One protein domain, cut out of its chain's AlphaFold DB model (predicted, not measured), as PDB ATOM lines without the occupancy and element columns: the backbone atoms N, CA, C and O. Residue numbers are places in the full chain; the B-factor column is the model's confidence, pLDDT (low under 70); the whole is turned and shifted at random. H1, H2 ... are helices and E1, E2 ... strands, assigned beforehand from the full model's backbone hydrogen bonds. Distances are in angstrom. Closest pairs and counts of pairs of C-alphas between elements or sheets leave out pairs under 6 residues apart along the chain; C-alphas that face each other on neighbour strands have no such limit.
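AT A GLANCE: This is residues 4 to 84 of the 84 residues of an uncharacterized protein of Epsilonproteobacteria bacterium (UniProt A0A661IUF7). The model is a long rod: short helices H1, H2 and H3 cluster in the middle, the antiparallel hairpin E1-E2 reaches to one end, and long helix H4 to the other, its residues 71 to 83 sticking out. The 81 printed residues run H1 H2 H3 E1 E2 H4, mixed in class and extended, with radius of gyration of the C-alphas 19.3 A and spans 73 by 17 by 17 A.

HOW THE PARTS SIT: H1, residues 4 to 12, and H2, residues 17 to 24, touch only at the corner, and only just, with 3 pairs of C-alphas within 8 A; the closest are Thr 7 and Lys 17, 7.1 A. H2 touches H3, residues 28 to 33, closest at C-alphas 21 and 28, 5.2 A. In the hairpin of E1, residues 37 to 43, and E2, residues 49 to 55, N 40 and O 52 are within hydrogen-bond range, 2.8 A. H4, residues 62 to 83, is close to H1 but not clearly touching, closest at C-alphas 10 and 66, 8.0 A. Every O i to N i+4 pair in the four helices is within range.

IN THESE COORDINATES: H1 begins at C-alpha 4, (113.311, 7.857, 292.589); H4, 31.6 A long, ends at C-alpha 83, (98.896, -0.963, 328.855).

THE WHOLE: C-alphas 46 and 84 are farthest apart, 73.9 A. There is no cut or long link; residue 84 alone is under pLDDT 70.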
ATOM      1  N   LYS A   4     114.043   9.132 292.596       96.25
ATOM      2  CA  LYS A   4     113.311   7.857 292.589       96.25
ATOM      3  C   LYS A   4     113.716   7.015 293.793       96.25
ATOM      4  O   LYS A   4     112.831   6.616 294.537       96.25
ATOM      5  N   ASP A   5     115.017   6.868 294.036       96.56
ATOM      6  CA  ASP A   5     115.545   6.122 295.184       96.56
ATOM      7  C   ASP A   5     114.991   6.673 296.511       96.56
ATOM      8  O   ASP A   5     114.534   5.908 297.345       96.56
ATOM      9  N   LEU A   6     114.937   8.003 296.675       97.19
ATOM     10  CA  LEU A   6     114.325   8.637 297.852       97.19
ATOM     11  C   LEU A   6     112.835   8.293 297.991       97.19
ATOM     12  O   LEU A   6     112.324   8.139 299.092       97.19
ATOM     13  N   THR A   7     112.111   8.212 296.873       97.81
ATOM     14  CA  THR A   7     110.680   7.870 296.893       97.81
ATOM     15  C   THR A   7     110.463   6.440 297.360       97.81
ATOM     16  O   THR A   7     109.565   6.206 298.157       97.81
ATOM     17  N   LEU A   8     111.284   5.517 296.856       98.12
ATOM     18  CA  LEU A   8     111.225   4.106 297.222       98.12
ATOM     19  C   LEU A   8     111.599   3.918 298.692       98.12
ATOM     20  O   LEU A   8     110.828   3.313 299.423       98.12
ATOM     21  N   LEU A   9     112.686   4.553 299.143       97.81
ATOM     22  CA  LEU A   9     113.107   4.499 300.540       97.81
ATOM     23  C   LEU A   9     112.009   4.986 301.495       97.81
ATOM     24  O   LEU A   9     111.714   4.321 302.472       97.81
ATOM     25  N   LEU A  10     111.362   6.123 301.224       98.12
ATOM     26  CA  LEU A  10     110.266   6.588 302.086       98.12
ATOM     27  C   LEU A  10     109.080   5.611 302.086       98.12
ATOM     28  O   LEU A  10     108.474   5.389 303.133       98.12
ATOM     29  N   ALA A  11     108.768   5.009 300.936       98.06
ATOM     30  CA  ALA A  11     107.666   4.061 300.811       98.06
ATOM     31  C   ALA A  11     107.896   2.775 301.623       98.06
ATOM     32  O   ALA A  11     106.929   2.243 302.163       98.06
ATOM     33  N   GLU A  12     109.145   2.323 301.784       97.50
ATOM     34  CA  GLU A  12     109.502   1.193 302.663       97.50
ATOM     35  C   GLU A  12     109.091   1.437 304.126       97.50
ATOM     36  O   GLU A  12     108.728   0.502 304.833       97.50
ATOM     37  N   TYR A  13     109.055   2.700 304.559       97.31
ATOM     38  CA  TYR A  13     108.611   3.114 305.896       97.31
ATOM     39  C   TYR A  13     107.140   3.576 305.915       97.31
ATOM     40  O   TYR A  13     106.686   4.188 306.884       97.31
ATOM     41  N   GLY A  14     106.383   3.334 304.838       97.38
ATOM     42  CA  GLY A  14     104.988   3.765 304.710       97.38
ATOM     43  C   GLY A  14     104.814   5.281 304.572       97.38
ATOM     44  O   GLY A  14     103.752   5.818 304.888       97.38
ATOM     45  N   LEU A  15     105.851   5.999 304.130       98.12
ATOM     46  CA  LEU A  15     105.854   7.456 304.017       98.12
ATOM     47  C   LEU A  15     105.796   7.930 302.561       98.12
ATOM     48  O   LEU A  15     106.398   7.374 301.645       98.12
ATOM     49  N   THR A  16     105.123   9.060 302.362       98.25
ATOM     50  CA  THR A  16     105.241   9.881 301.153       98.25
ATOM     51  C   THR A  16     106.188  11.045 301.435       98.25
ATOM     52  O   THR A  16     106.425  11.393 302.588       98.25
ATOM     53  N   LYS A  17     106.674  11.743 300.399       97.75
ATOM     54  CA  LYS A  17     107.446  12.987 300.611       97.75
ATOM     55  C   LYS A  17     106.666  14.048 301.390       97.75
ATOM     56  O   LYS A  17     107.276  14.808 302.125       97.75
ATOM     57  N   LYS A  18     105.337  14.090 301.223       98.38
ATOM     58  CA  LYS A  18     104.459  15.054 301.896       98.38
ATOM     59  C   LYS A  18     104.273  14.718 303.375       98.38
ATOM     60  O   LYS A  18     104.328  15.610 304.211       98.38
ATOM     61  N   SER A  19     104.067  13.443 303.707       98.31
ATOM     62  CA  SER A  19     103.976  13.036 305.114       98.31
ATOM     63  C   SER A  19     105.335  13.127 305.804       98.31
ATOM     64  O   SER A  19     105.416  13.644 306.911       98.31
ATOM     65  N   PHE A  20     106.412  12.719 305.129       98.38
ATOM     66  CA  PHE A  20     107.773  12.873 305.636       98.38
ATOM     67  C   PHE A  20     108.125  14.340 305.911       98.38
ATOM     68  O   PHE A  20     108.649  14.627 306.981       98.38
ATOM     69  N   SER A  21     107.821  15.269 304.996       98.31
ATOM     70  CA  SER A  21     108.130  16.690 305.206       98.31
ATOM     71  C   SER A  21     107.432  17.233 306.454       98.31
ATOM     72  O   SER A  21     108.069  17.877 307.274       98.31
ATOM     73  N   GLY A  22     106.159  16.874 306.664       98.25
ATOM     74  CA  GLY A  22     105.429  17.257 307.874       98.25
ATOM     75  C   GLY A  22     105.993  16.642 309.162       98.25
ATOM     76  O   GLY A  22     106.013  17.304 310.189       98.25
ATOM     77  N   LEU A  23     106.465  15.392 309.122       97.94
ATOM     78  CA  LEU A  23     107.019  14.708 310.300       97.94
ATOM     79  C   LEU A  23     108.449  15.145 310.647       97.94
ATOM     80  O   LEU A  23     108.836  15.098 311.811       97.94
ATOM     81  N   SER A  24     109.247  15.496 309.638       97.12
ATOM     82  CA  SER A  24     110.644  15.924 309.800       97.12
ATOM     83  C   SER A  24     110.801  17.433 309.986       97.12
ATOM     84  O   SER A  24     111.923  17.884 310.183       97.12
ATOM     85  N   ASP A  25     109.694  18.182 309.943       97.19
ATOM     86  CA  ASP A  25     109.659  19.651 309.976       97.19
ATOM     87  C   ASP A  25     110.445  20.311 308.824       97.19
ATOM     88  O   ASP A  25     110.968  21.418 308.914       97.19
ATOM     89  N   GLU A  26     110.526  19.610 307.694       97.75
ATOM     90  CA  GLU A  26     111.154  20.107 306.477       97.75
ATOM     91  C   GLU A  26     110.114  20.743 305.553       97.75
ATOM     92  O   GLU A  26     108.964  20.305 305.447       97.75
ATOM     93  N   ASN A  27     110.536  21.741 304.780       98.12
ATOM     94  CA  ASN A  27     109.672  22.310 303.753       98.12
ATOM     95  C   ASN A  27     109.384  21.266 302.649       98.12
ATOM     96  O   ASN A  27     110.296  20.629 302.112       98.12
ATOM     97  N   TYR A  28     108.111  21.108 302.274       98.00
ATOM     98  CA  TYR A  28     107.699  20.118 301.273       98.00
ATOM     99  C   TYR A  28     108.395  20.305 299.918       98.00
ATOM    100  O   TYR A  28     108.848  19.320 299.331       98.00
ATOM    101  N   ASP A  29     108.531  21.541 299.435       97.81
ATOM    102  CA  ASP A  29     109.182  21.834 298.155       97.81
ATOM    103  C   ASP A  29     110.677  21.505 298.198       97.81
ATOM    104  O   ASP A  29     111.229  20.975 297.227       97.81
ATOM    105  N   THR A  30     111.315  21.713 299.352       97.12
ATOM    106  CA  THR A  30     112.696  21.283 299.603       97.12
ATOM    107  C   THR A  30     112.830  19.763 299.472       97.12
ATOM    108  O   THR A  30     113.626  19.287 298.654       97.12
ATOM    109  N   VAL A  31     112.006  18.987 300.188       97.88
ATOM    110  CA  VAL A  31     111.999  17.510 300.110       97.88
ATOM    111  C   VAL A  31     111.683  17.032 298.689       97.88
ATOM    112  O   VAL A  31     112.276  16.077 298.178       97.88
ATOM    113  N   LEU A  32     110.757  17.705 298.008       96.62
ATOM    114  CA  LEU A  32     110.362  17.404 296.636       96.62
ATOM    115  C   LEU A  32     111.498  17.661 295.626       96.62
ATOM    116  O   LEU A  32     111.558  16.994 294.577       96.62
ATOM    117  N   GLY A  33     112.383  18.612 295.934       96.56
ATOM    118  CA  GLY A  33     113.582  18.960 295.176       96.56
ATOM    119  C   GLY A  33     114.750  17.987 295.361       96.56
ATOM    120  O   GLY A  33     115.572  17.837 294.454       96.56
ATOM    121  N   TRP A  34     114.827  17.279 296.486       97.44
ATOM    122  CA  TRP A  34     115.951  16.391 296.772       97.44
ATOM    123  C   TRP A  34     116.142  15.281 295.732       97.44
ATOM    124  O   TRP A  34     115.206  14.634 295.254       97.44
ATOM    125  N   GLY A  35     117.405  15.056 295.364       95.75
ATOM    126  CA  GLY A  35     117.794  14.044 294.391       95.75
ATOM    127  C   GLY A  35     117.480  14.399 292.935       95.75
ATOM    128  O   GLY A  35     117.766  13.568 292.066       95.75
ATOM    129  N   ARG A  36     116.922  15.588 292.651       95.56
ATOM    130  CA  ARG A  36     116.758  16.111 291.285       95.56
ATOM    131  C   ARG A  36     118.094  16.565 290.707       95.56
ATOM    132  O   ARG A  36     118.966  17.049 291.430       95.56
ATOM    133  N   SER A  37     118.219  16.441 289.392       94.19
ATOM    134  CA  SER A  37     119.328  16.991 288.618       94.19
ATOM    135  C   SER A  37     118.800  18.078 287.690       94.19
ATOM    136  O   SER A  37     117.774  17.889 287.041       94.19
ATOM    137  N   HIS A  38     119.515  19.192 287.620       91.19
ATOM    138  CA  HIS A  38     119.244  20.301 286.721       91.19
ATOM    139  C   HIS A  38     120.410  20.442 285.758       91.19
ATOM    140  O   HIS A  38     121.544  20.671 286.182       91.19
ATOM    141  N   THR A  39     120.122  20.294 284.471       93.94
ATOM    142  CA  THR A  39     121.093  20.496 283.400       93.94
ATOM    143  C   THR A  39     120.919  21.899 282.849       93.94
ATOM    144  O   THR A  39     119.828  22.271 282.428       93.94
ATOM    145  N   ILE A  40     121.993  22.677 282.861       92.81
ATOM    146  CA  ILE A  40     122.026  24.047 282.367       92.81
ATOM    147  C   ILE A  40     123.017  24.089 281.211       92.81
ATOM    148  O   ILE A  40     124.172  23.684 281.354       92.81
ATOM    149  N   LYS A  41     122.554  24.587 280.067       94.56
ATOM    150  CA  LYS A  41     123.414  24.952 278.946       94.56
ATOM    151  C   LYS A  41     123.902  26.374 279.181       94.56
ATOM    152  O   LYS A  41     123.108  27.284 279.386       94.56
ATOM    153  N   THR A  42     125.211  26.542 279.211       90.81
ATOM    154  CA  THR A  42     125.884  27.825 279.423       90.81
ATOM    155  C   THR A  42     126.849  28.068 278.278       90.81
ATOM    156  O   THR A  42     127.243  27.124 277.600       90.81
ATOM    157  N   ILE A  43     127.232  29.317 278.053       93.31
ATOM    158  CA  ILE A  43     128.298  29.656 277.114       93.31
ATOM    159  C   ILE A  43     129.535  30.004 277.940       93.31
ATOM    160  O   ILE A  43     129.446  30.769 278.900       93.31
ATOM    161  N   ASP A  44     130.672  29.392 277.617       89.88
ATOM    162  CA  ASP A  44     131.933  29.705 278.278       89.88
ATOM    163  C   ASP A  44     132.555  31.006 277.741       89.88
ATOM    164  O   ASP A  44     132.104  31.604 276.761       89.88
ATOM    165  N   LYS A  45     133.641  31.448 278.378       91.31
ATOM    166  CA  LYS A  45     134.370  32.664 277.985       91.31
ATOM    167  C   LYS A  45     134.897  32.652 276.540       91.31
ATOM    168  O   LYS A  45     135.197  33.711 276.004       91.31
ATOM    169  N   ASN A  46     134.994  31.481 275.911       95.06
ATOM    170  CA  ASN A  46     135.455  31.295 274.537       95.06
ATOM    171  C   ASN A  46     134.284  31.141 273.550       95.06
ATOM    172  O   ASN A  46     134.490  30.677 272.429       95.06
ATOM    173  N   LYS A  47     133.059  31.501 273.961       91.25
ATOM    174  CA  LYS A  47     131.818  31.345 273.188       91.25
ATOM    175  C   LYS A  47     131.472  29.886 272.846       91.25
ATOM    176  O   LYS A  47     130.727  29.645 271.900       91.25
ATOM    177  N   LYS A  48     131.973  28.909 273.609       93.50
ATOM    178  CA  LYS A  48     131.631  27.491 273.426       93.50
ATOM    179  C   LYS A  48     130.475  27.086 274.335       93.50
ATOM    180  O   LYS A  48     130.423  27.488 275.497       93.50
ATOM    181  N   GLU A  49     129.564  26.265 273.816       94.25
ATOM    182  CA  GLU A  49     128.501  25.664 274.625       94.25
ATOM    183  C   GLU A  49     129.110  24.725 275.678       94.25
ATOM    184  O   GLU A  49     129.942  23.867 275.386       94.25
ATOM    185  N   LYS A  50     128.676  24.894 276.924       93.31
ATOM    186  CA  LYS A  50     129.066  24.103 278.083       93.31
ATOM    187  C   LYS A  50     127.817  23.615 278.803       93.31
ATOM    188  O   LYS A  50     127.021  24.411 279.303       93.31
ATOM    189  N   ILE A  51     127.686  22.299 278.914       93.38
ATOM    190  CA  ILE A  51     126.599  21.642 279.640       93.38
ATOM    191  C   ILE A  51     127.054  21.394 281.083       93.38
ATOM    192  O   ILE A  51     128.066  20.737 281.316       93.38
ATOM    193  N   ILE A  52     126.319  21.928 282.059       92.75
ATOM    194  CA  ILE A  52     126.582  21.737 283.489       92.75
ATOM    195  C   ILE A  52     125.369  21.065 284.121       92.75
ATOM    196  O   ILE A  52     124.273  21.618 284.105       92.75
ATOM    197  N   THR A  53     125.578  19.914 284.752       93.69
ATOM    198  CA  THR A  53     124.535  19.222 285.515       93.69
ATOM    199  C   THR A  53     124.778  19.409 287.008       93.69
ATOM    200  O   THR A  53     125.811  18.996 287.532       93.69
ATOM    201  N   ARG A  54     123.824  20.019 287.717       91.94
ATOM    202  CA  ARG A  54     123.837  20.150 289.182       91.94
ATOM    203  C   ARG A  54     122.807  19.219 289.800       91.94
ATOM    204  O   ARG A  54     121.647  19.243 289.406       91.94
ATOM    205  N   LYS A  55     123.216  18.433 290.794       93.75
ATOM    206  CA  LYS A  55     122.322  17.540 291.537       93.75
ATOM    207  C   LYS A  55     122.047  18.092 292.930       93.75
ATOM    208  O   LYS A  55     122.984  18.367 293.677       93.75
ATOM    209  N   ILE A  56     120.771  18.202 293.290       95.38
ATOM    210  CA  ILE A  56     120.345  18.538 294.648       95.38
ATOM    211  C   ILE A  56     120.630  17.325 295.534       95.38
ATOM    212  O   ILE A  56     120.137  16.218 295.287       95.38
ATOM    213  N   LYS A  57     121.477  17.522 296.547       95.94
ATOM    214  CA  LYS A  57     121.874  16.461 297.473       95.94
ATOM    215  C   LYS A  57     120.705  16.103 298.388       95.94
ATOM    216  O   LYS A  57     119.970  16.978 298.826       95.94
ATOM    217  N   ILE A  58     120.568  14.814 298.673       96.94
ATOM    218  CA  ILE A  58     119.701  14.326 299.749       96.94
ATOM    219  C   ILE A  58     120.506  14.425 301.051       96.94
ATOM    220  O   ILE A  58     121.688  14.048 301.033       96.94
ATOM    221  N   PRO A  59     119.934  14.944 302.150       96.56
ATOM    222  CA  PRO A  59     120.643  15.031 303.416       96.56
ATOM    223  C   PRO A  59     121.080  13.662 303.934       96.56
ATOM    224  O   PRO A  59     120.361  12.671 303.821       96.56
ATOM    225  N   LYS A  60     122.272  13.610 304.534       96.06
ATOM    226  CA  LYS A  60     122.849  12.359 305.051       96.06
ATOM    227  C   LYS A  60     122.057  11.780 306.227       96.06
ATOM    228  O   LYS A  60     122.075  10.572 306.421       96.06
ATOM    229  N   TRP A  61     121.369  12.630 306.987       97.31
ATOM    230  CA  TRP A  61     120.624  12.241 308.185       97.31
ATOM    231  C   TRP A  61     119.331  11.472 307.885       97.31
ATOM    232  O   TRP A  61     118.709  10.956 308.812       97.31
ATOM    233  N   ILE A  62     118.920  11.367 306.614       96.94
ATOM    234  CA  ILE A  62     117.622  10.787 306.259       96.94
ATOM    235  C   ILE A  62     117.470   9.341 306.734       96.94
ATOM    236  O   ILE A  62     116.432   8.987 307.280       96.94
ATOM    237  N   ASN A  63     118.529   8.538 306.622       96.31
ATOM    238  CA  ASN A  63     118.503   7.141 307.053       96.31
ATOM    239  C   ASN A  63     118.329   7.038 308.573       96.31
ATOM    240  O   ASN A  63     117.422   6.364 309.043       96.31
ATOM    241  N   SER A  64     119.121   7.789 309.349       97.62
ATOM    242  CA  SER A  64     119.007   7.784 310.813       97.62
ATOM    243  C   SER A  64     117.652   8.293 311.305       97.62
ATOM    244  O   SER A  64     117.149   7.830 312.326       97.62
ATOM    245  N   TRP A  65     117.047   9.242 310.587       98.25
ATOM    246  CA  TRP A  65     115.710   9.725 310.916       98.25
ATOM    247  C   TRP A  65     114.657   8.634 310.691       98.25
ATOM    248  O   TRP A  65     113.826   8.406 311.566       98.25
ATOM    249  N   LEU A  66     114.729   7.921 309.562       98.19
ATOM    250  CA  LEU A  66     113.800   6.834 309.237       98.19
ATOM    251  C   LEU A  66     113.917   5.662 310.220       98.19
ATOM    252  O   LEU A  66     112.899   5.168 310.702       98.19
ATOM    253  N   ASP A  67     115.137   5.288 310.603       97.38
ATOM    254  CA  ASP A  67     115.369   4.254 311.618       97.38
ATOM    255  C   ASP A  67     114.740   4.628 312.968       97.38
ATOM    256  O   ASP A  67     114.133   3.796 313.644       97.38
ATOM    257  N   ASN A  68     114.857   5.895 313.372       97.94
ATOM    258  CA  ASN A  68     114.248   6.381 314.608       97.94
ATOM    259  C   ASN A  68     112.722   6.450 314.513       97.94
ATOM    260  O   ASN A  68     112.037   6.101 315.477       97.94
ATOM    261  N   TYR A  69     112.187   6.851 313.361       97.69
ATOM    262  CA  TYR A  69     110.753   6.850 313.091       97.69
ATOM    263  C   TYR A  69     110.157   5.439 313.230       97.69
ATOM    264  O   TYR A  69     109.159   5.249 313.928       97.69
ATOM    265  N   GLU A  70     110.804   4.428 312.648       97.12
ATOM    266  CA  GLU A  70     110.358   3.038 312.752       97.12
ATOM    267  C   GLU A  70     110.411   2.522 314.199       97.12
ATOM    268  O   GLU A  70     109.438   1.947 314.694       97.12
ATOM    269  N   LYS A  71     111.516   2.776 314.916       96.94
ATOM    270  CA  LYS A  71     111.655   2.411 316.338       96.94
ATOM    271  C   LYS A  71     110.575   3.062 317.199       96.94
ATOM    272  O   LYS A  71     109.985   2.391 318.046       96.94
ATOM    273  N   ALA A  72     110.283   4.341 316.969       96.50
ATOM    274  CA  ALA A  72     109.238   5.057 317.691       96.50
ATOM    275  C   ALA A  72     107.850   4.447 317.439       96.50
ATOM    276  O   ALA A  72     107.064   4.305 318.376       96.50
ATOM    277  N   ASN A  73     107.556   4.035 316.203       95.06
ATOM    278  CA  ASN A  73     106.305   3.349 315.883       95.06
ATOM    279  C   ASN A  73     106.215   1.979 316.567       95.06
ATOM    280  O   ASN A  73     105.212   1.700 317.219       95.06
ATOM    281  N   LYS A  74     107.281   1.168 316.518       95.62
ATOM    282  CA  LYS A  74     107.346  -0.124 317.227       95.62
ATOM    283  C   LYS A  74     107.118   0.039 318.734       95.62
ATOM    284  O   LYS A  74     106.372  -0.732 319.332       95.62
ATOM    285  N   TYR A  75     107.700   1.073 319.341       95.00
ATOM    286  CA  TYR A  75     107.504   1.368 320.761       95.00
ATOM    287  C   TYR A  75     106.051   1.745 321.094       95.00
ATOM    288  O   TYR A  75     105.506   1.273 322.091       95.00
ATOM    289  N   LYS A  76     105.393   2.550 320.248       93.94
ATOM    290  CA  LYS A  76     103.970   2.887 320.421       93.94
ATOM    291  C   LYS A  76     103.080   1.647 320.360       93.94
ATOM    292  O   LYS A  76     102.181   1.522 321.185       93.94
ATOM    293  N   GLU A  77     103.336   0.734 319.427       93.62
ATOM    294  CA  GLU A  77     102.590  -0.528 319.337       93.62
ATOM    295  C   GLU A  77     102.809  -1.407 320.575       93.62
ATOM    296  O   GLU A  77     101.846  -1.899 321.160       93.62
ATOM    297  N   PHE A  78     104.049  -1.521 321.055       94.06
ATOM    298  CA  PHE A  78     104.347  -2.233 322.301       94.06
ATOM    299  C   PHE A  78     103.589  -1.656 323.511       94.06
ATOM    300  O   PHE A  78     103.045  -2.405 324.323       94.06
ATOM    301  N   LEU A  79     103.512  -0.327 323.632       94.31
ATOM    302  CA  LEU A  79     102.764   0.321 324.713       94.31
ATOM    303  C   LEU A  79     101.263   0.020 324.655       94.31
ATOM    304  O   LEU A  79     100.659  -0.185 325.704       94.31
ATOM    305  N   LYS A  80     100.667  -0.036 323.457       93.19
ATOM    306  CA  LYS A  80      99.250  -0.402 323.295       93.19
ATOM    307  C   LYS A  80      98.972  -1.830 323.764       93.19
ATOM    308  O   LYS A  80      97.945  -2.065 324.380       93.19
ATOM    309  N   LEU A  81      99.888  -2.762 323.496       91.25
ATOM    310  CA  LEU A  81      99.740  -4.174 323.869       91.25
ATOM    311  C   LEU A  81      99.934  -4.439 325.367       91.25
ATOM    312  O   LEU A  81      99.438  -5.434 325.877       91.25
ATOM    313  N   THR A  82     100.695  -3.589 326.058       88.38
ATOM    314  CA  THR A  82     101.085  -3.814 327.463       88.38
ATOM    315  C   THR A  82     100.321  -2.961 328.466       88.38
ATOM    316  O   THR A  82     100.341  -3.267 329.655       88.38
ATOM    317  N   LYS A  83      99.674  -1.883 328.011       76.12
ATOM    318  CA  LYS A  83      98.896  -0.963 328.855       76.12
ATOM    319  C   LYS A  83      97.410  -0.897 328.478       76.12
ATOM    320  O   LYS A  83      96.720  -0.015 328.986       76.12
ATOM    321  N   GLY A  84      96.966  -1.753 327.555       56.06
ATOM    322  CA  GLY A  84      95.574  -1.891 327.118       56.06
ATOM    323  C   GLY A  84      94.814  -2.946 327.900       56.06
ATOM    324  O   GLY A  84      95.467  -3.897 328.383       56.06
TER     325      GLY A  84